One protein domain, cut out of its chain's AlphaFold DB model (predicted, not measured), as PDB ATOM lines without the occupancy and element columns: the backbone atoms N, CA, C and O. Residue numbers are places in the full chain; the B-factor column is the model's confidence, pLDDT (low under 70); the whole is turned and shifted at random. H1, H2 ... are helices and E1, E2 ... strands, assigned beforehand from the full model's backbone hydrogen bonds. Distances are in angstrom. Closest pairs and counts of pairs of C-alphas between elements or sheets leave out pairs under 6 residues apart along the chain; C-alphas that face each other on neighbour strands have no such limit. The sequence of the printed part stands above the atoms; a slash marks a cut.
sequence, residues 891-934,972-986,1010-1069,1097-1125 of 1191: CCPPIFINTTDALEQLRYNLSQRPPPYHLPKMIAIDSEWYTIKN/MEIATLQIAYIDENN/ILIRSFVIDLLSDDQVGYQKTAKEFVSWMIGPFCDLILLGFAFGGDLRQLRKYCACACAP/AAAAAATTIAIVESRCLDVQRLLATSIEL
ATOM      1  N   CYS A 891     -29.035  -6.861   0.252       81.00
ATOM      2  CA  CYS A 891     -29.189  -8.317   0.232       81.00
ATOM      3  C   CYS A 891     -28.229  -8.976   1.229       81.00
ATOM      4  O   CYS A 891     -27.012  -8.891   1.061       81.00
ATOM      5  N   CYS A 892     -28.761  -9.690   2.221       84.81
ATOM      6  CA  CYS A 892     -27.964 -10.579   3.064       84.81
ATOM      7  C   CYS A 892     -27.463 -11.799   2.263       84.81
ATOM      8  O   CYS A 892     -28.166 -12.266   1.358       84.81
ATOM      9  N   PRO A 893     -26.298 -12.378   2.617       84.69
ATOM     10  CA  PRO A 893     -25.902 -13.686   2.101       84.69
ATOM     11  C   PRO A 893     -26.925 -14.768   2.509       84.69
ATOM     12  O   PRO A 893     -27.553 -14.649   3.565       84.69
ATOM     13  N   PRO A 894     -27.117 -15.822   1.692       88.31
ATOM     14  CA  PRO A 894     -28.088 -16.869   1.981       88.31
ATOM     15  C   PRO A 894     -27.661 -17.726   3.181       88.31
ATOM     16  O   PRO A 894     -26.555 -18.264   3.208       88.31
ATOM     17  N   ILE A 895     -28.561 -17.891   4.150       93.50
ATOM     18  CA  ILE A 895     -28.351 -18.717   5.346       93.50
ATOM     19  C   ILE A 895     -28.748 -20.164   5.030       93.50
ATOM     20  O   ILE A 895     -29.894 -20.432   4.665       93.50
ATOM     21  N   PHE A 896     -27.822 -21.112   5.167       94.81
ATOM     22  CA  PHE A 896     -28.132 -22.533   4.995       94.81
ATOM     23  C   PHE A 896     -28.868 -23.070   6.233       94.81
ATOM     24  O   PHE A 896     -28.440 -22.822   7.358       94.81
ATOM     25  N   ILE A 897     -29.968 -23.797   6.028       94.38
ATOM     26  CA  ILE A 897     -30.753 -24.439   7.088       94.38
ATOM     27  C   ILE A 897     -30.702 -25.953   6.891       94.38
ATOM     28  O   ILE A 897     -31.130 -26.477   5.862       94.38
ATOM     29  N   ASN A 898     -30.196 -26.632   7.919       93.81
ATOM     30  CA  ASN A 898     -30.081 -28.088   8.028       93.81
ATOM     31  C   ASN A 898     -30.409 -28.621   9.441       93.81
ATOM     32  O   ASN A 898     -30.252 -29.815   9.688       93.81
ATOM     33  N   THR A 899     -30.852 -27.759  10.366       94.25
ATOM     34  CA  THR A 899     -31.243 -28.124  11.737       94.25
ATOM     35  C   THR A 899     -32.716 -27.825  12.000       94.25
ATOM     36  O   THR A 899     -33.316 -26.942  11.383       94.25
ATOM     37  N   THR A 900     -33.306 -28.585  12.927       95.00
ATOM     38  CA  THR A 900     -34.721 -28.462  13.313       95.00
ATOM     39  C   THR A 900     -35.030 -27.051  13.819       95.00
ATOM     40  O   THR A 900     -35.895 -26.370  13.273       95.00
ATOM     41  N   ASP A 901     -34.251 -26.579  14.790       94.38
ATOM     42  CA  ASP A 901     -34.498 -25.329  15.514       94.38
ATOM     43  C   ASP A 901     -34.402 -24.097  14.600       94.38
ATOM     44  O   ASP A 901     -35.247 -23.205  14.670       94.38
ATOM     45  N   ALA A 902     -33.430 -24.065  13.678       94.75
ATOM     46  CA  ALA A 902     -33.285 -22.973  12.711       94.75
ATOM     47  C   ALA A 902     -34.465 -22.913  11.724       94.75
ATOM     48  O   ALA A 902     -34.879 -21.831  11.298       94.75
ATOM     49  N   LEU A 903     -35.041 -24.069  11.380       95.19
ATOM     50  CA  LEU A 903     -36.213 -24.145  10.517       95.19
ATOM     51  C   LEU A 903     -37.504 -23.746  11.251       95.19
ATOM     52  O   LEU A 903     -38.355 -23.072  10.666       95.19
ATOM     53  N   GLU A 904     -37.646 -24.103  12.529       93.94
ATOM     54  CA  GLU A 904     -38.758 -23.635  13.369       93.94
ATOM     55  C   GLU A 904     -38.653 -22.134  13.659       93.94
ATOM     56  O   GLU A 904     -39.661 -21.428  13.585       93.94
ATOM     57  N   GLN A 905     -37.442 -21.607  13.856       93.62
ATOM     58  CA  GLN A 905     -37.190 -20.170  13.965       93.62
ATOM     59  C   GLN A 905     -37.529 -19.433  12.658       93.62
ATOM     60  O   GLN A 905     -38.183 -18.390  12.703       93.62
ATOM     61  N   LEU A 906     -37.175 -19.975  11.485       93.69
ATOM     62  CA  LEU A 906     -37.613 -19.412  10.201       93.69
ATOM     63  C   LEU A 906     -39.144 -19.446  10.070       93.69
ATOM     64  O   LEU A 906     -39.747 -18.444   9.682       93.69
ATOM     65  N   ARG A 907     -39.790 -20.562  10.433       93.31
ATOM     66  CA  ARG A 907     -41.258 -20.694  10.442       93.31
ATOM     67  C   ARG A 907     -41.908 -19.625  11.321       93.31
ATOM     68  O   ARG A 907     -42.862 -18.990  10.880       93.31
ATOM     69  N   TYR A 908     -41.370 -19.409  12.519       91.75
ATOM     70  CA  TYR A 908     -41.809 -18.396  13.477       91.75
ATOM     71  C   TYR A 908     -41.625 -16.975  12.925       91.75
ATOM     72  O   TYR A 908     -42.578 -16.204  12.891       91.75
ATOM     73  N   ASN A 909     -40.448 -16.636  12.396       89.19
ATOM     74  CA  ASN A 909     -40.169 -15.314  11.815       89.19
ATOM     75  C   ASN A 909     -41.075 -14.993  10.609       89.19
ATOM     76  O   ASN A 909     -41.470 -13.842  10.388       89.19
ATOM     77  N   LEU A 910     -41.444 -16.013   9.829       89.25
ATOM     78  CA  LEU A 910     -42.396 -15.871   8.733       89.25
ATOM     79  C   LEU A 910     -43.849 -15.772   9.229       89.25
ATOM     80  O   LEU A 910     -44.569 -14.900   8.745       89.25
ATOM     81  N   SER A 911     -44.273 -16.579  10.208       86.69
ATOM     82  CA  SER A 911     -45.648 -16.564  10.741       86.69
ATOM     83  C   SER A 911     -45.958 -15.377  11.659       86.69
ATOM     84  O   SER A 911     -47.111 -14.963  11.744       86.69
ATOM     85  N   GLN A 912     -44.954 -14.796  12.319       71.94
ATOM     86  CA  GLN A 912     -45.132 -13.652  13.209       71.94
ATOM     87  C   GLN A 912     -45.579 -12.400  12.447       71.94
ATOM     88  O   GLN A 912     -44.810 -11.803  11.684       71.94
ATOM     89  N   ARG A 913     -46.812 -11.974  12.731       60.69
ATOM     90  CA  ARG A 913     -47.200 -10.569  12.894       60.69
ATOM     91  C   ARG A 913     -48.331 -10.471  13.928       60.69
ATOM     92  O   ARG A 913     -49.302 -11.218  13.807       60.69
ATOM     93  N   PRO A 914     -48.277  -9.535  14.890       53.66
ATOM     94  CA  PRO A 914     -49.478  -9.117  15.601       53.66
ATOM     95  C   PRO A 914     -50.421  -8.351  14.643       53.66
ATOM     96  O   PRO A 914     -49.944  -7.670  13.725       53.66
ATOM     97  N   PRO A 915     -51.752  -8.407  14.843       47.06
ATOM     98  CA  PRO A 915     -52.685  -7.488  14.189       47.06
ATOM     99  C   PRO A 915     -52.297  -6.020  14.465       47.06
ATOM    100  O   PRO A 915     -51.767  -5.743  15.543       47.06
ATOM    101  N   PRO A 916     -52.554  -5.065  13.545       52.59
ATOM    102  CA  PRO A 916     -53.483  -5.143  12.408       52.59
ATOM    103  C   PRO A 916     -52.817  -5.283  11.020       52.59
ATOM    104  O   PRO A 916     -53.458  -5.044   9.998       52.59
ATOM    105  N   TYR A 917     -51.523  -5.604  10.934       51.50
ATOM    106  CA  TYR A 917     -50.780  -5.512   9.669       51.50
ATOM    107  C   TYR A 917     -51.009  -6.727   8.749       51.50
ATOM    108  O   TYR A 917     -50.218  -7.668   8.729       51.50
ATOM    109  N   HIS A 918     -52.082  -6.694   7.954       55.28
ATOM    110  CA  HIS A 918     -52.563  -7.823   7.137       55.28
ATOM    111  C   HIS A 918     -51.891  -8.029   5.757       55.28
ATOM    112  O   HIS A 918     -52.249  -8.971   5.059       55.28
ATOM    113  N   LEU A 919     -50.931  -7.196   5.326       57.19
ATOM    114  CA  LEU A 919     -50.323  -7.317   3.983       57.19
ATOM    115  C   LEU A 919     -49.509  -8.621   3.818       57.19
ATOM    116  O   LEU A 919     -48.456  -8.727   4.452       57.19
ATOM    117  N   PRO A 920     -49.911  -9.593   2.980       59.81
ATOM    118  CA  PRO A 920     -49.252 -10.899   2.904       59.81
ATOM    119  C   PRO A 920     -47.756 -10.784   2.567       59.81
ATOM    120  O   PRO A 920     -47.369 -10.074   1.634       59.81
ATOM    121  N   LYS A 921     -46.896 -11.488   3.320       76.88
ATOM    122  CA  LYS A 921     -45.439 -11.463   3.086       76.88
ATOM    123  C   LYS A 921     -45.159 -12.129   1.731       76.88
ATOM    124  O   LYS A 921     -45.464 -13.305   1.532       76.88
ATOM    125  N   MET A 922     -44.585 -11.378   0.791       79.06
ATOM    126  CA  MET A 922     -44.127 -11.934  -0.486       79.06
ATOM    127  C   MET A 922     -42.797 -12.660  -0.287       79.06
ATOM    128  O   MET A 922     -41.856 -12.095   0.272       79.06
ATOM    129  N   ILE A 923     -42.724 -13.894  -0.779       82.38
ATOM    130  CA  ILE A 923     -41.542 -14.749  -0.705       82.38
ATOM    131  C   ILE A 923     -41.169 -15.215  -2.110       82.38
ATOM    132  O   ILE A 923     -41.984 -15.837  -2.788       82.38
ATOM    133  N   ALA A 924     -39.932 -14.955  -2.528       83.56
ATOM    134  CA  ALA A 924     -39.349 -15.584  -3.706       83.56
ATOM    135  C   ALA A 924     -38.876 -17.005  -3.364       83.56
ATOM    136  O   ALA A 924     -38.241 -17.210  -2.328       83.56
ATOM    137  N   ILE A 925     -39.191 -17.973  -4.224       85.81
ATOM    138  CA  ILE A 925     -38.875 -19.390  -4.049       85.81
ATOM    139  C   ILE A 925     -38.290 -19.965  -5.339       85.81
ATOM    140  O   ILE A 925     -38.864 -19.803  -6.419       85.81
ATOM    141  N   ASP A 926     -37.195 -20.704  -5.185       84.88
ATOM    142  CA  ASP A 926     -36.634 -21.612  -6.187       84.88
ATOM    143  C   ASP A 926     -36.356 -22.976  -5.526       84.88
ATOM    144  O   ASP A 926     -36.247 -23.071  -4.299       84.88
ATOM    145  N   SER A 927     -36.269 -24.055  -6.301       84.56
ATOM    146  CA  SER A 927     -35.933 -25.372  -5.757       84.56
ATOM    147  C   SER A 927     -35.215 -26.267  -6.760       84.56
ATOM    148  O   SER A 927     -35.762 -26.604  -7.812       84.56
ATOM    149  N   GLU A 928     -34.016 -26.726  -6.410       86.31
ATOM    150  CA  GLU A 928     -33.242 -27.649  -7.238       86.31
ATOM    151  C   GLU A 928     -33.533 -29.101  -6.829       86.31
ATOM    152  O   GLU A 928     -33.604 -29.426  -5.645       86.31
ATOM    153  N   TRP A 929     -33.707 -30.000  -7.808       81.94
ATOM    154  CA  TRP A 929     -34.098 -31.396  -7.565       81.94
ATOM    155  C   TRP A 929     -33.230 -32.382  -8.350       81.94
ATOM    156  O   TRP A 929     -33.354 -32.525  -9.571       81.94
ATOM    157  N   TYR A 930     -32.402 -33.143  -7.639       79.19
ATOM    158  CA  TYR A 930     -31.447 -34.081  -8.220       79.19
ATOM    159  C   TYR A 930     -31.933 -35.527  -8.081       79.19
ATOM    160  O   TYR A 930     -32.139 -36.069  -6.993       79.19
ATOM    161  N   THR A 931     -32.114 -36.180  -9.230       75.38
ATOM    162  CA  THR A 931     -32.485 -37.599  -9.315       75.38
ATOM    163  C   THR A 931     -31.287 -38.428  -9.771       75.38
ATOM    164  O   THR A 931     -31.053 -38.580 -10.978       75.38
ATOM    165  N   ILE A 932     -30.542 -38.980  -8.816       64.69
ATOM    166  CA  ILE A 932     -29.438 -39.897  -9.101       64.69
ATOM    167  C   ILE A 932     -30.005 -41.215  -9.663       64.69
ATOM    168  O   ILE A 932     -31.108 -41.663  -9.334       64.69
ATOM    169  N   LYS A 933     -29.297 -41.800 -10.635       63.66
ATOM    170  CA  LYS A 933     -29.735 -43.005 -11.358       63.66
ATOM    171  C   LYS A 933     -28.937 -44.210 -10.888       63.66
ATOM    172  O   LYS A 933     -27.947 -44.570 -11.521       63.66
ATOM    173  N   ASN A 934     -29.423 -44.857  -9.836       52.41
ATOM    174  CA  ASN A 934     -28.806 -46.055  -9.270       52.41
ATOM    175  C   ASN A 934     -28.909 -47.234 -10.254       52.41
ATOM    176  O   ASN A 934     -29.881 -47.993 -10.282       52.41
ATOM    177  N   MET A 972     -35.121 -39.678  -5.149       70.31
ATOM    178  CA  MET A 972     -34.559 -38.321  -5.151       70.31
ATOM    179  C   MET A 972     -33.502 -38.298  -4.052       70.31
ATOM    180  O   MET A 972     -33.747 -38.865  -2.988       70.31
ATOM    181  N   GLU A 973     -32.328 -37.734  -4.327       66.38
ATOM    182  CA  GLU A 973     -31.170 -37.870  -3.425       66.38
ATOM    183  C   GLU A 973     -30.567 -36.533  -2.990       66.38
ATOM    184  O   GLU A 973     -29.967 -36.486  -1.929       66.38
ATOM    185  N   ILE A 974     -30.801 -35.440  -3.725       65.62
ATOM    186  CA  ILE A 974     -30.600 -34.073  -3.217       65.62
ATOM    187  C   ILE A 974     -31.796 -33.232  -3.666       65.62
ATOM    188  O   ILE A 974     -32.224 -33.327  -4.822       65.62
ATOM    189  N   ALA A 975     -32.348 -32.433  -2.758       83.06
ATOM    190  CA  ALA A 975     -33.346 -31.424  -3.072       83.06
ATOM    191  C   ALA A 975     -33.157 -30.231  -2.137       83.06
ATOM    192  O   ALA A 975     -33.146 -30.407  -0.921       83.06
ATOM    193  N   THR A 976     -33.018 -29.036  -2.695       90.88
ATOM    194  CA  THR A 976     -32.866 -27.789  -1.938       90.88
ATOM    195  C   THR A 976     -34.042 -26.870  -2.229       90.88
ATOM    196  O   THR A 976     -34.610 -26.878  -3.321       90.88
ATOM    197  N   LEU A 977     -34.424 -26.079  -1.234       91.69
ATOM    198  CA  LEU A 977     -35.481 -25.082  -1.320       91.69
ATOM    199  C   LEU A 977     -34.881 -23.728  -0.949       91.69
ATOM    200  O   LEU A 977     -34.656 -23.446   0.230       91.69
ATOM    201  N   GLN A 978     -34.593 -22.904  -1.956       91.62
ATOM    202  CA  GLN A 978     -34.159 -21.534  -1.725       91.62
ATOM    203  C   GLN A 978     -35.378 -20.636  -1.522       91.62
ATOM    204  O   GLN A 978     -36.356 -20.688  -2.264       91.62
ATOM    205  N   ILE A 979     -35.293 -19.801  -0.497       91.25
ATOM    206  CA  ILE A 979     -36.315 -18.860  -0.054       91.25
ATOM    207  C   ILE A 979     -35.666 -17.479   0.050       91.25
ATOM    208  O   ILE A 979     -34.516 -17.363   0.477       91.25
ATOM    209  N   ALA A 980     -36.379 -16.418  -0.312       88.94
ATOM    210  CA  ALA A 980     -35.988 -15.048   0.010       88.94
ATOM    211  C   ALA A 980     -37.208 -14.175   0.321       88.94
ATOM    212  O   ALA A 980     -38.226 -14.260  -0.366       88.94
ATOM    213  N   TYR A 981     -37.104 -13.329   1.346       89.50
ATOM    214  CA  TYR A 981     -38.166 -12.411   1.758       89.50
ATOM    215  C   TYR A 981     -37.599 -11.055   2.207       89.50
ATOM    216  O   TYR A 981     -36.419 -10.937   2.546       89.50
ATOM    217  N   ILE A 982     -38.449 -10.026   2.187       84.81
ATOM    218  CA  ILE A 982     -38.118  -8.673   2.655       84.81
ATOM    219  C   ILE A 982     -38.316  -8.613   4.173       84.81
ATOM    220  O   ILE A 982     -39.423  -8.846   4.660       84.81
ATOM    221  N   ASP A 983     -37.257  -8.308   4.918       84.56
ATOM    222  CA  ASP A 983     -37.298  -8.213   6.377       84.56
ATOM    223  C   ASP A 983     -37.744  -6.820   6.834       84.56
ATOM    224  O   ASP A 983     -36.946  -5.917   7.082       84.56
ATOM    225  N   GLU A 984     -39.061  -6.661   6.947       81.44
ATOM    226  CA  GLU A 984     -39.721  -5.423   7.371       81.44
ATOM    227  C   GLU A 984     -39.423  -5.052   8.845       81.44
ATOM    228  O   GLU A 984     -39.610  -3.898   9.233       81.44
ATOM    229  N   ASN A 985     -38.904  -5.984   9.661       77.94
ATOM    230  CA  ASN A 985     -38.634  -5.762  11.090       77.94
ATOM    231  C   ASN A 985     -37.449  -4.810  11.348       77.94
ATOM    232  O   ASN A 985     -37.370  -4.211  12.421       77.94
ATOM    233  N   ASN A 986     -36.551  -4.635  10.370       70.56
ATOM    234  CA  ASN A 986     -35.346  -3.802  10.492       70.56
ATOM    235  C   ASN A 986     -35.653  -2.314  10.778       70.56
ATOM    236  O   ASN A 986     -34.772  -1.567  11.190       70.56
ATOM    237  N   ILE A1010     -34.166  -1.351   2.467       84.19
ATOM    238  CA  ILE A1010     -34.915  -2.592   2.287       84.19
ATOM    239  C   ILE A1010     -33.958  -3.778   2.444       84.19
ATOM    240  O   ILE A1010     -33.215  -4.128   1.523       84.19
ATOM    241  N   LEU A1011     -33.997  -4.418   3.611       86.38
ATOM    242  CA  LEU A1011     -33.224  -5.623   3.893       86.38
ATOM    243  C   LEU A1011     -33.903  -6.857   3.276       86.38
ATOM    244  O   LEU A1011     -35.073  -7.137   3.540       86.38
ATOM    245  N   ILE A1012     -33.166  -7.629   2.480       87.50
ATOM    246  CA  ILE A1012     -33.625  -8.898   1.900       87.50
ATOM    247  C   ILE A1012     -32.824 -10.034   2.527       87.50
ATOM    248  O   ILE A1012     -31.603 -10.101   2.368       87.50
ATOM    249  N   ARG A1013     -33.508 -10.962   3.201       90.75
ATOM    250  CA  ARG A1013     -32.896 -12.195   3.714       90.75
ATOM    251  C   ARG A1013     -33.185 -13.349   2.767       90.75
ATOM    252  O   ARG A1013     -34.313 -13.497   2.302       90.75
ATOM    253  N   SER A1014     -32.181 -14.189   2.518       91.75
ATOM    254  CA  SER A1014     -32.346 -15.454   1.801       91.75
ATOM    255  C   SER A1014     -31.913 -16.630   2.670       91.75
ATOM    256  O   SER A1014     -31.039 -16.500   3.524       91.75
ATOM    257  N   PHE A1015     -32.550 -17.773   2.447       93.50
ATOM    258  CA  PHE A1015     -32.329 -19.026   3.147       93.50
ATOM    259  C   PHE A1015     -32.265 -20.154   2.118       93.50
ATOM    260  O   PHE A1015     -33.006 -20.127   1.136       93.50
ATOM    261  N   VAL A1016     -31.412 -21.148   2.341       93.81
ATOM    262  CA  VAL A1016     -31.364 -22.380   1.543       93.81
ATOM    263  C   VAL A1016     -31.639 -23.536   2.488       93.81
ATOM    264  O   VAL A1016     -30.804 -23.869   3.322       93.81
ATOM    265  N   ILE A1017     -32.834 -24.108   2.383       94.06
ATOM    266  CA  ILE A1017     -33.278 -25.231   3.204       94.06
ATOM    267  C   ILE A1017     -32.915 -26.516   2.465       94.06
ATOM    268  O   ILE A1017     -33.362 -26.729   1.334       94.06
ATOM    269  N   ASP A1018     -32.133 -27.387   3.093       94.06
ATOM    270  CA  ASP A1018     -31.945 -28.747   2.593       94.06
ATOM    271  C   ASP A1018     -33.226 -29.556   2.854       94.06
ATOM    272  O   ASP A1018     -33.660 -29.671   3.999       94.06
ATOM    273  N   LEU A1019     -33.867 -30.108   1.823       92.69
ATOM    274  CA  LEU A1019     -35.051 -30.956   1.994       92.69
ATOM    275  C   LEU A1019     -34.698 -32.439   2.196       92.69
ATOM    276  O   LEU A1019     -35.582 -33.213   2.565       92.69
ATOM    277  N   LEU A1020     -33.452 -32.864   1.965       88.06
ATOM    278  CA  LEU A1020     -33.011 -34.267   2.004       88.06
ATOM    279  C   LEU A1020     -31.806 -34.546   2.923       88.06
ATOM    280  O   LEU A1020     -31.317 -35.671   2.912       88.06
ATOM    281  N   SER A1021     -31.399 -33.601   3.777       87.94
ATOM    282  CA  SER A1021     -30.511 -33.877   4.921       87.94
ATOM    283  C   SER A1021     -31.046 -35.062   5.741       87.94
ATOM    284  O   SER A1021     -32.153 -34.994   6.291       87.94
ATOM    285  N   ASP A1022     -30.275 -36.155   5.770       79.06
ATOM    286  CA  ASP A1022     -30.614 -37.429   6.422       79.06
ATOM    287  C   ASP A1022     -30.226 -37.440   7.927       79.06
ATOM    288  O   ASP A1022     -30.711 -38.286   8.680       79.06
ATOM    289  N   ASP A1023     -29.399 -36.491   8.391       68.38
ATOM    290  CA  ASP A1023     -28.673 -36.563   9.680       68.38
ATOM    291  C   ASP A1023     -29.534 -36.399  10.949       68.38
ATOM    292  O   ASP A1023     -29.074 -36.701  12.053       68.38
ATOM    293  N   GLN A1024     -30.785 -35.931  10.843       77.88
ATOM    294  CA  GLN A1024     -31.683 -35.804  11.998       77.88
ATOM    295  C   GLN A1024     -33.103 -36.302  11.711       77.88
ATOM    296  O   GLN A1024     -33.838 -35.755  10.886       77.88
ATOM    297  N   VAL A1025     -33.536 -37.283  12.513       79.88
ATOM    298  CA  VAL A1025     -34.882 -37.890  12.477       79.88
ATOM    299  C   VAL A1025     -35.998 -36.851  12.686       79.88
ATOM    300  O   VAL A1025     -37.078 -36.980  12.109       79.88
ATOM    301  N   GLY A1026     -35.736 -35.797  13.469       92.75
ATOM    302  CA  GLY A1026     -36.642 -34.653  13.624       92.75
ATOM    303  C   GLY A1026     -36.674 -33.742  12.393       92.75
ATOM    304  O   GLY A1026     -37.752 -33.412  11.899       92.75
ATOM    305  N   TYR A1027     -35.508 -33.400  11.839       94.19
ATOM    306  CA  TYR A1027     -35.386 -32.411  10.768       94.19
ATOM    307  C   TYR A1027     -36.202 -32.777   9.521       94.19
ATOM    308  O   TYR A1027     -36.959 -31.950   9.020       94.19
ATOM    309  N   GLN A1028     -36.158 -34.035   9.067       92.50
ATOM    310  CA  GLN A1028     -36.963 -34.499   7.925       92.50
ATOM    311  C   GLN A1028     -38.482 -34.404   8.139       92.50
ATOM    312  O   GLN A1028     -39.239 -34.340   7.164       92.50
ATOM    313  N   LYS A1029     -38.950 -34.418   9.392       93.69
ATOM    314  CA  LYS A1029     -40.357 -34.190   9.743       93.69
ATOM    315  C   LYS A1029     -40.658 -32.692   9.719       93.69
ATOM    316  O   LYS A1029     -41.578 -32.282   9.013       93.69
ATOM    317  N   THR A1030     -39.842 -31.878  10.386       94.38
ATOM    318  CA  THR A1030     -40.005 -30.417  10.438       94.38
ATOM    319  C   THR A1030     -39.860 -29.761   9.058       94.38
ATOM    320  O   THR A1030     -40.623 -28.855   8.747       94.38
ATOM    321  N   ALA A1031     -39.003 -30.273   8.170       94.56
ATOM    322  CA  ALA A1031     -38.910 -29.872   6.761       94.56
ATOM    323  C   ALA A1031     -40.209 -30.137   5.987       94.56
ATOM    324  O   ALA A1031     -40.721 -29.253   5.294       94.56
ATOM    325  N   LYS A1032     -40.816 -31.318   6.154       92.81
ATOM    326  CA  LYS A1032     -42.111 -31.638   5.532       92.81
ATOM    327  C   LYS A1032     -43.243 -30.819   6.139       92.81
ATOM    328  O   LYS A1032     -44.104 -30.364   5.389       92.81
ATOM    329  N   GLU A1033     -43.237 -30.568   7.446       93.56
ATOM    330  CA  GLU A1033     -44.209 -29.688   8.104       93.56
ATOM    331  C   GLU A1033     -44.059 -28.223   7.686       93.56
ATOM    332  O   GLU A1033     -45.067 -27.572   7.424       93.56
ATOM    333  N   PHE A1034     -42.834 -27.711   7.552       94.31
ATOM    334  CA  PHE A1034     -42.545 -26.361   7.072       94.31
ATOM    335  C   PHE A1034     -43.042 -26.168   5.640       94.31
ATOM    336  O   PHE A1034     -43.808 -25.240   5.381       94.31
ATOM    337  N   VAL A1035     -42.684 -27.070   4.716       93.19
ATOM    338  CA  VAL A1035     -43.157 -26.981   3.326       93.19
ATOM    339  C   VAL A1035     -44.677 -27.145   3.265       93.19
ATOM    340  O   VAL A1035     -45.328 -26.383   2.555       93.19
ATOM    341  N   SER A1036     -45.264 -28.062   4.047       92.19
ATOM    342  CA  SER A1036     -46.725 -28.267   4.112       92.19
ATOM    343  C   SER A1036     -47.479 -27.093   4.738       92.19
ATOM    344  O   SER A1036     -48.630 -26.861   4.382       92.19
ATOM    345  N   TRP A1037     -46.852 -26.344   5.648       93.44
ATOM    346  CA  TRP A1037     -47.378 -25.094   6.196       93.44
ATOM    347  C   TRP A1037     -47.277 -23.960   5.169       93.44
ATOM    348  O   TRP A1037     -48.270 -23.289   4.903       93.44
ATOM    349  N   MET A1038     -46.122 -23.807   4.514       92.38
ATOM    350  CA  MET A1038     -45.881 -22.799   3.477       92.38
ATOM    351  C   MET A1038     -46.849 -22.958   2.289       92.38
ATOM    352  O   MET A1038     -47.463 -21.984   1.855       92.38
ATOM    353  N   ILE A1039     -47.062 -24.192   1.812       89.31
ATOM    354  CA  ILE A1039     -48.088 -24.524   0.802       89.31
ATOM    355  C   ILE A1039     -49.450 -24.881   1.428       89.31
ATOM    356  O   ILE A1039     -50.346 -25.363   0.737       89.31
ATOM    357  N   GLY A1040     -49.636 -24.657   2.728       88.88
ATOM    358  CA  GLY A1040     -50.901 -24.887   3.422       88.88
ATOM    359  C   GLY A1040     -51.938 -23.820   3.057       88.88
ATOM    360  O   GLY A1040     -51.560 -22.739   2.601       88.88
ATOM    361  N   PRO A1041     -53.246 -24.079   3.229       83.69
ATOM    362  CA  PRO A1041     -54.283 -23.087   2.935       83.69
ATOM    363  C   PRO A1041     -54.319 -21.936   3.958       83.69
ATOM    364  O   PRO A1041     -54.732 -20.839   3.609       83.69
ATOM    365  N   PHE A1042     -53.844 -22.164   5.188       81.94
ATOM    366  CA  PHE A1042     -53.825 -21.204   6.308       81.94
ATOM    367  C   PHE A1042     -52.540 -20.356   6.353       81.94
ATOM    368  O   PHE A1042     -51.913 -20.222   7.403       81.94
ATOM    369  N   CYS A1043     -52.066 -19.901   5.196       84.25
ATOM    370  CA  CYS A1043     -50.728 -19.337   5.060       84.25
ATOM    371  C   CYS A1043     -50.753 -18.079   4.188       84.25
ATOM    372  O   CYS A1043     -50.832 -18.157   2.959       84.25
ATOM    373  N   ASP A1044     -50.627 -16.917   4.825       84.44
ATOM    374  CA  ASP A1044     -50.698 -15.592   4.187       84.44
ATOM    375  C   ASP A1044     -49.381 -15.198   3.487       84.44
ATOM    376  O   ASP A1044     -48.975 -14.035   3.453       84.44
ATOM    377  N   LEU A1045     -48.684 -16.191   2.933       86.75
ATOM    378  CA  LEU A1045     -47.496 -16.016   2.111       86.75
ATOM    379  C   LEU A1045     -47.894 -16.024   0.634       86.75
ATOM    380  O   LEU A1045     -48.513 -16.974   0.144       86.75
ATOM    381  N   ILE A1046     -47.501 -14.976  -0.091       86.12
ATOM    382  CA  ILE A1046     -47.554 -14.958  -1.556       86.12
ATOM    383  C   ILE A1046     -46.249 -15.564  -2.065       86.12
ATOM    384  O   ILE A1046     -45.169 -15.031  -1.802       86.12
ATOM    385  N   LEU A1047     -46.352 -16.670  -2.799       86.06
ATOM    386  CA  LEU A1047     -45.203 -17.434  -3.277       86.06
ATOM    387  C   LEU A1047     -44.874 -16.992  -4.708       86.06
ATOM    388  O   LEU A1047     -45.671 -17.188  -5.622       86.06
ATOM    389  N   LEU A1048     -43.716 -16.379  -4.916       84.88
ATOM    390  CA  LEU A1048     -43.215 -15.930  -6.214       84.88
ATOM    391  C   LEU A1048     -42.147 -16.910  -6.699       84.88
ATOM    392  O   LEU A1048     -41.191 -17.162  -5.978       84.88
ATOM    393  N   GLY A1049     -42.262 -17.432  -7.917       84.50
ATOM    394  CA  GLY A1049     -41.265 -18.369  -8.439       84.50
ATOM    395  C   GLY A1049     -41.160 -18.349  -9.957       84.50
ATOM    396  O   GLY A1049     -42.119 -18.026 -10.668       84.50
ATOM    397  N   PHE A1050     -39.986 -18.705 -10.473       74.62
ATOM    398  CA  PHE A1050     -39.776 -18.824 -11.909       74.62
ATOM    399  C   PHE A1050     -40.104 -20.247 -12.383       74.62
ATOM    400  O   PHE A1050     -39.477 -21.198 -11.942       74.62
ATOM    401  N   ALA A1051     -41.080 -20.399 -13.288       80.12
ATOM    402  CA  ALA A1051     -41.588 -21.701 -13.754       80.12
ATOM    403  C   ALA A1051     -42.215 -22.587 -12.650       80.12
ATOM    404  O   ALA A1051     -42.354 -23.803 -12.819       80.12
ATOM    405  N   PHE A1052     -42.663 -21.957 -11.555       80.94
ATOM    406  CA  PHE A1052     -43.087 -22.579 -10.293       80.94
ATOM    407  C   PHE A1052     -44.156 -23.681 -10.425       80.94
ATOM    408  O   PHE A1052     -44.271 -24.556  -9.565       80.94
ATOM    409  N   GLY A1053     -44.931 -23.710 -11.518       81.94
ATOM    410  CA  GLY A1053     -45.822 -24.829 -11.844       81.94
ATOM    411  C   GLY A1053     -45.122 -26.193 -12.020       81.94
ATOM    412  O   GLY A1053     -45.802 -27.228 -12.009       81.94
ATOM    413  N   GLY A1054     -43.794 -26.214 -12.178       83.06
ATOM    414  CA  GLY A1054     -42.950 -27.405 -12.065       83.06
ATOM    415  C   GLY A1054     -42.669 -27.766 -10.605       83.06
ATOM    416  O   GLY A1054     -43.056 -28.843 -10.148       83.06
ATOM    417  N   ASP A1055     -42.052 -26.847  -9.875       84.38
ATOM    418  CA  ASP A1055     -41.524 -27.004  -8.511       84.38
ATOM    419  C   ASP A1055     -42.596 -27.295  -7.477       84.38
ATOM    420  O   ASP A1055     -42.465 -28.204  -6.656       84.38
ATOM    421  N   LEU A1056     -43.744 -26.642  -7.618       85.38
ATOM    422  CA  LEU A1056     -44.920 -26.900  -6.807       85.38
ATOM    423  C   LEU A1056     -45.402 -28.360  -6.929       85.38
ATOM    424  O   LEU A1056     -45.949 -28.910  -5.975       85.38
ATOM    425  N   ARG A1057     -45.155 -29.048  -8.056       85.62
ATOM    426  CA  ARG A1057     -45.430 -30.496  -8.208       85.62
ATOM    427  C   ARG A1057     -44.357 -31.388  -7.582       85.62
ATOM    428  O   ARG A1057     -44.578 -32.597  -7.493       85.62
ATOM    429  N   GLN A1058     -43.202 -30.843  -7.221       88.00
ATOM    430  CA  GLN A1058     -42.111 -31.553  -6.552       88.00
ATOM    431  C   GLN A1058     -42.251 -31.386  -5.033       88.00
ATOM    432  O   GLN A1058     -42.371 -32.391  -4.333       88.00
ATOM    433  N   LEU A1059     -42.464 -30.153  -4.558       87.19
ATOM    434  CA  LEU A1059     -42.836 -29.839  -3.172       87.19
ATOM    435  C   LEU A1059     -44.098 -30.605  -2.729       87.19
ATOM    436  O   LEU A1059     -44.072 -31.295  -1.713       87.19
ATOM    437  N   ARG A1060     -45.170 -30.622  -3.543       86.12
ATOM    438  CA  ARG A1060     -46.378 -31.431  -3.256       86.12
ATOM    439  C   ARG A1060     -46.087 -32.936  -3.110       86.12
ATOM    440  O   ARG A1060     -46.755 -33.592  -2.318       86.12
ATOM    441  N   LYS A1061     -45.110 -33.505  -3.836       87.69
ATOM    442  CA  LYS A1061     -44.719 -34.925  -3.678       87.69
ATOM    443  C   LYS A1061     -43.926 -35.155  -2.399       87.69
ATOM    444  O   LYS A1061     -44.174 -36.139  -1.715       87.69
ATOM    445  N   TYR A1062     -43.003 -34.247  -2.091       88.44
ATOM    446  CA  TYR A1062     -42.203 -34.282  -0.871       88.44
ATOM    447  C   TYR A1062     -43.095 -34.270   0.384       88.44
ATOM    448  O   TYR A1062     -42.952 -35.139   1.244       88.44
ATOM    449  N   CYS A1063     -44.103 -33.391   0.418       87.75
ATOM    450  CA  CYS A1063     -45.140 -33.381   1.454       87.75
ATOM    451  C   CYS A1063     -46.002 -34.656   1.452       87.75
ATOM    452  O   CYS A1063     -46.251 -35.229   2.508       87.75
ATOM    453  N   ALA A1064     -46.435 -35.147   0.282       84.69
ATOM    454  CA  ALA A1064     -47.276 -36.346   0.194       84.69
ATOM    455  C   ALA A1064     -46.602 -37.610   0.771       84.69
ATOM    456  O   ALA A1064     -47.296 -38.493   1.272       84.69
ATOM    457  N   CYS A1065     -45.267 -37.677   0.769       61.34
ATOM    458  CA  CYS A1065     -44.506 -38.741   1.428       61.34
ATOM    459  C   CYS A1065     -44.537 -38.695   2.972       61.34
ATOM    460  O   CYS A1065     -44.042 -39.633   3.589       61.34
ATOM    461  N   ALA A1066     -45.103 -37.656   3.600       57.06
ATOM    462  CA  ALA A1066     -45.362 -37.607   5.045       57.06
ATOM    463  C   ALA A1066     -46.780 -38.067   5.431       57.06
ATOM    464  O   ALA A1066     -46.996 -38.498   6.557       57.06
ATOM    465  N   CYS A1067     -47.752 -37.950   4.517       44.38
ATOM    466  CA  CYS A1067     -49.174 -38.186   4.804       44.38
ATOM    467  C   CYS A1067     -49.663 -39.599   4.444       44.38
ATOM    468  O   CYS A1067     -50.837 -39.909   4.648       44.38
ATOM    469  N   ALA A1068     -48.793 -40.458   3.910       42.25
ATOM    470  CA  ALA A1068     -49.047 -41.892   3.936       42.25
ATOM    471  C   ALA A1068     -49.055 -42.349   5.407       42.25
ATOM    472  O   ALA A1068     -48.132 -41.981   6.137       42.25
ATOM    473  N   PRO A1069     -50.051 -43.132   5.864       39.84
ATOM    474  CA  PRO A1069     -49.955 -43.780   7.161       39.84
ATOM    475  C   PRO A1069     -48.649 -44.573   7.220       39.84
ATOM    476  O   PRO A1069     -48.344 -45.321   6.291       39.84
ATOM    477  N   ALA A1097     -60.617 -37.076   0.397       73.19
ATOM    478  CA  ALA A1097     -59.198 -36.718   0.388       73.19
ATOM    479  C   ALA A1097     -58.759 -36.108  -0.960       73.19
ATOM    480  O   ALA A1097     -58.021 -35.121  -0.984       73.19
ATOM    481  N   ALA A1098     -59.245 -36.646  -2.084       70.12
ATOM    482  CA  ALA A1098     -58.979 -36.095  -3.412       70.12
ATOM    483  C   ALA A1098     -59.617 -34.705  -3.615       70.12
ATOM    484  O   ALA A1098     -58.985 -33.825  -4.201       70.12
ATOM    485  N   ALA A1099     -60.830 -34.481  -3.096       74.12
ATOM    486  CA  ALA A1099     -61.498 -33.181  -3.127       74.12
ATOM    487  C   ALA A1099     -60.768 -32.140  -2.257       74.12
ATOM    488  O   ALA A1099     -60.455 -31.052  -2.737       74.12
ATOM    489  N   ALA A1100     -60.401 -32.491  -1.019       73.94
ATOM    490  CA  ALA A1100     -59.620 -31.624  -0.135       73.94
ATOM    491  C   ALA A1100     -58.251 -31.261  -0.746       73.94
ATOM    492  O   ALA A1100     -57.827 -30.101  -0.691       73.94
ATOM    493  N   ALA A1101     -57.588 -32.220  -1.402       73.44
ATOM    494  CA  ALA A1101     -56.367 -31.966  -2.160       73.44
ATOM    495  C   ALA A1101     -56.606 -31.012  -3.345       73.44
ATOM    496  O   ALA A1101     -55.806 -30.102  -3.549       73.44
ATOM    497  N   ALA A1102     -57.703 -31.159  -4.097       74.62
ATOM    498  CA  ALA A1102     -58.048 -30.269  -5.209       74.62
ATOM    499  C   ALA A1102     -58.336 -28.823  -4.752       74.62
ATOM    500  O   ALA A1102     -57.815 -27.878  -5.347       74.62
ATOM    501  N   THR A1103     -59.080 -28.642  -3.658       80.19
ATOM    502  CA  THR A1103     -59.329 -27.320  -3.058       80.19
ATOM    503  C   THR A1103     -58.031 -26.689  -2.550       80.19
ATOM    504  O   THR A1103     -57.750 -25.528  -2.843       80.19
ATOM    505  N   THR A1104     -57.174 -27.467  -1.880       75.38
ATOM    506  CA  THR A1104     -55.841 -27.005  -1.452       75.38
ATOM    507  C   THR A1104     -54.977 -26.612  -2.654       75.38
ATOM    508  O   THR A1104     -54.312 -25.580  -2.632       75.38
ATOM    509  N   ILE A1105     -55.019 -27.382  -3.748       76.00
ATOM    510  CA  ILE A1105     -54.309 -27.071  -4.996       76.00
ATOM    511  C   ILE A1105     -54.723 -25.698  -5.548       76.00
ATOM    512  O   ILE A1105     -53.838 -24.935  -5.939       76.00
ATOM    513  N   ALA A1106     -56.019 -25.369  -5.530       80.81
ATOM    514  CA  ALA A1106     -56.535 -24.076  -5.982       80.81
ATOM    515  C   ALA A1106     -56.122 -22.912  -5.059       80.81
ATOM    516  O   ALA A1106     -55.608 -21.911  -5.552       80.81
ATOM    517  N   ILE A1107     -56.259 -23.068  -3.734       81.25
ATOM    518  CA  ILE A1107     -55.870 -22.054  -2.726       81.25
ATOM    519  C   ILE A1107     -54.353 -21.795  -2.723       81.25
ATOM    520  O   ILE A1107     -53.886 -20.732  -2.311       81.25
ATOM    521  N   VAL A1108     -53.550 -22.764  -3.162       79.06
ATOM    522  CA  VAL A1108     -52.116 -22.558  -3.389       79.06
ATOM    523  C   VAL A1108     -51.874 -21.877  -4.733       79.06
ATOM    524  O   VAL A1108     -51.172 -20.876  -4.775       79.06
ATOM    525  N   GLU A1109     -52.467 -22.352  -5.833       83.50
ATOM    526  CA  GLU A1109     -52.217 -21.761  -7.158       83.50
ATOM    527  C   GLU A1109     -52.762 -20.329  -7.326       83.50
ATOM    528  O   GLU A1109     -52.262 -19.624  -8.196       83.50
ATOM    529  N   SER A1110     -53.673 -19.852  -6.466       84.25
ATOM    530  CA  SER A1110     -54.052 -18.429  -6.378       84.25
ATOM    531  C   SER A1110     -53.020 -17.546  -5.653       84.25
ATOM    532  O   SER A1110     -52.881 -16.370  -5.986       84.25
ATOM    533  N   ARG A1111     -52.260 -18.097  -4.694       86.31
ATOM    534  CA  ARG A1111     -51.149 -17.408  -4.000       86.31
ATOM    535  C   ARG A1111     -49.804 -17.540  -4.723       86.31
ATOM    536  O   ARG A1111     -48.866 -16.821  -4.384       86.31
ATOM    537  N   CYS A1112     -49.705 -18.432  -5.711       84.88
ATOM    538  CA  CYS A1112     -48.480 -18.715  -6.460       84.88
ATOM    539  C   CYS A1112     -48.344 -17.872  -7.739       84.88
ATOM    540  O   CYS A1112     -48.930 -18.178  -8.780       84.88
ATOM    541  N   LEU A1113     -47.476 -16.867  -7.693       85.12
ATOM    542  CA  LEU A1113     -47.058 -16.066  -8.839       85.12
ATOM    543  C   LEU A1113     -45.951 -16.790  -9.613       85.12
ATOM    544  O   LEU A1113     -44.759 -16.545  -9.426       85.12
ATOM    545  N   ASP A1114     -46.357 -17.674 -10.521       86.12
ATOM    546  CA  ASP A1114     -45.458 -18.210 -11.541       86.12
ATOM    547  C   ASP A1114     -45.161 -17.109 -12.580       86.12
ATOM    548  O   ASP A1114     -45.986 -16.802 -13.450       86.12
ATOM    549  N   VAL A1115     -43.969 -16.512 -12.495       80.81
ATOM    550  CA  VAL A1115     -43.499 -15.441 -13.399       80.81
ATOM    551  C   VAL A1115     -43.545 -15.886 -14.866       80.81
ATOM    552  O   VAL A1115     -43.802 -15.084 -15.768       80.81
ATOM    553  N   GLN A1116     -43.364 -17.184 -15.121       85.19
ATOM    554  CA  GLN A1116     -43.437 -17.764 -16.454       85.19
ATOM    555  C   GLN A1116     -44.880 -17.786 -16.982       85.19
ATOM    556  O   GLN A1116     -45.096 -17.492 -18.161       85.19
ATOM    557  N   ARG A1117     -45.881 -18.063 -16.130       84.31
ATOM    558  CA  ARG A1117     -47.313 -17.957 -16.486       84.31
ATOM    559  C   ARG A1117     -47.720 -16.505 -16.759       84.31
ATOM    560  O   ARG A1117     -48.305 -16.246 -17.808       84.31
ATOM    561  N   LEU A1118     -47.355 -15.559 -15.887       82.50
ATOM    562  CA  LEU A1118     -47.654 -14.122 -16.060       82.50
ATOM    563  C   LEU A1118     -47.103 -13.566 -17.390       82.50
ATOM    564  O   LEU A1118     -47.740 -12.763 -18.083       82.50
ATOM    565  N   LEU A1119     -45.924 -14.041 -17.795       82.00
ATOM    566  CA  LEU A1119     -45.332 -13.705 -19.085       82.00
ATOM    567  C   LEU A1119     -45.943 -14.454 -20.274       82.00
ATOM    568  O   LEU A1119     -45.978 -13.894 -21.368       82.00
ATOM    569  N   ALA A1120     -46.442 -15.679 -20.097       83.88
ATOM    570  CA  ALA A1120     -47.147 -16.394 -21.162       83.88
ATOM    571  C   ALA A1120     -48.397 -15.622 -21.611       83.88
ATOM    572  O   ALA A1120     -48.568 -15.390 -22.809       83.88
ATOM    573  N   THR A1121     -49.201 -15.152 -20.649       80.50
ATOM    574  CA  THR A1121     -50.387 -14.313 -20.890       80.50
ATOM    575  C   THR A1121     -50.032 -13.025 -21.635       80.50
ATOM    576  O   THR A1121     -50.731 -12.629 -22.560       80.50
ATOM    577  N   SER A1122     -48.921 -12.377 -21.269       78.88
ATOM    578  CA  SER A1122     -48.597 -11.018 -21.724       78.88
ATOM    579  C   SER A1122     -47.630 -10.917 -22.917       78.88
ATOM    580  O   SER A1122     -47.277  -9.802 -23.299       78.88
ATOM    581  N   ILE A1123     -47.154 -12.031 -23.493       79.81
ATOM    582  CA  ILE A1123     -46.363 -12.057 -24.751       79.81
ATOM    583  C   ILE A1123     -47.222 -12.567 -25.939       79.81
ATOM    584  O   ILE A1123     -46.710 -12.745 -27.039       79.81
ATOM    585  N   GLU A1124     -48.520 -12.841 -25.740       78.00
ATOM    586  CA  GLU A1124     -49.375 -13.546 -26.721       78.00
ATOM    587  C   GLU A1124     -48.747 -14.865 -27.219       78.00
ATOM    588  O   GLU A1124     -48.844 -15.258 -28.387       78.00
ATOM    589  N   LEU A1125     -48.038 -15.569 -26.330       70.56
ATOM    590  CA  LEU A1125     -47.376 -16.811 -26.707       70.56
ATOM    591  C   LEU A1125     -48.404 -17.889 -27.033       70.56
ATOM    592  O   LEU A1125     -49.425 -18.032 -26.362       70.56
TER     593      LEU A1125
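Overview. This is residues 891 to 934, 972 to 986, 1010 to 1069 and 1097 to 1125 of the 1191 residues of the protein "3'-5' exonuclease domain-containing protein" of Fragilariopsis cylindrus CCMP1102 (UniProt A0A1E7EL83). A twisted sheet of six strands is covered on one face by H1, H2 and H3, while its other face bears no named helix. H4 comes in at the E5 and E6 end of the sheet, its residues 1097 to 1102 sticking out, and H5 leads away from that edge, with residues 1119 to 1125 sticking out. The printed part has 148 residues in the order E1 H1 E2 E3 E4 H2 E5 H3 H4 E6 H5, class mixed, helices and strands. The mixed sheet runs E1 E4 E3 E2 E5 E6. The whole is compact, with a radius of gyration of the C-alphas of 15.8 A and spans of 42 by 40 by 31 A.

Along the chain. Start with the sheet: find C-alpha 921 at (-45.439, -11.463, 3.086), where E2, residues 921 to 930, sets out on its 28.9 A. E3, residues 974 to 982, spans 27.1 A and E4, residues 1010 to 1018, 26.3 A. E5 is residues 1045 to 1049; short E1 is 895 to 897, from (-28.351, -18.717, 5.346), and E6 is 1112 to 1114. Of the helices, H1 is residues 900 to 911, 16.4 A; H2, 1027 to 1038, 16.0 A; H3, 1056 to 1067, 16.7 A; H4, 1097 to 1109, 18.1 A. H5, residues 1115 to 1122, ends at (-48.597, -11.018, -21.724).

Arrangement. Look first at E3, antiparallel to E2 (N 924 and O 980, 2.8 A) and to E4 (N 979 and O 1015, 2.8 A). E1 and E4 are parallel (N 897 and O 1016, 2.8 A), as are E2 and E5 (N 925 and O 1048, 2.8 A) and E5 and E6 (N 1113 and O 1047, 2.8 A). E1, H1, E2 and E4, H2, E5 are split strand-helix-strand units, a helix joining two strands of one sheet that are not neighbours, with E4 and E3 between the strands of the first and E3 and E2 between those of the second, each with a right-handed crossover. H1, H2 and H3 are on the same face, making two layers, helices over a sheet, at heights over the sheet of 8.5, 9.3 and 12.0 A. H3 lies over E3 and E2 and only just stands up from the sheet, rising 42 degrees. H1 and H2 touch at Thr 900 and Tyr 1027, C-alphas 4.7 A apart, the same way at a shallow tilt of 11 degrees. H2 and H3 touch at Lys 1032 and Cys 1063, C-alphas 5.4 A apart, opposite ways at a steep tilt of 55 degrees. H4 only grazes the sheet with residues 1106 to 1109; H5 is not on it, only just, with 4 pairs of C-alphas within 10 A. Every O i to N i+4 pair is within hydrogen-bond range in H1, H4 and H5, but 7 of 8 in H2 and 5 of 8 in H3.

Size, cuts and confidence. The C-alphas farthest apart, of Pro 916 and Asn 934, are 52.5 A apart. Three cuts leave C-alpha gaps of 10.5 A from 934 to 972, 8.3 A from 986 to 1010 and 13.5 A from 1069 to 1097. Of the links printed whole, none is long. Mean pLDDT of the printed part is 81.8; 19 residues are under 70, among them 913 to 920 and 1065 to 1069.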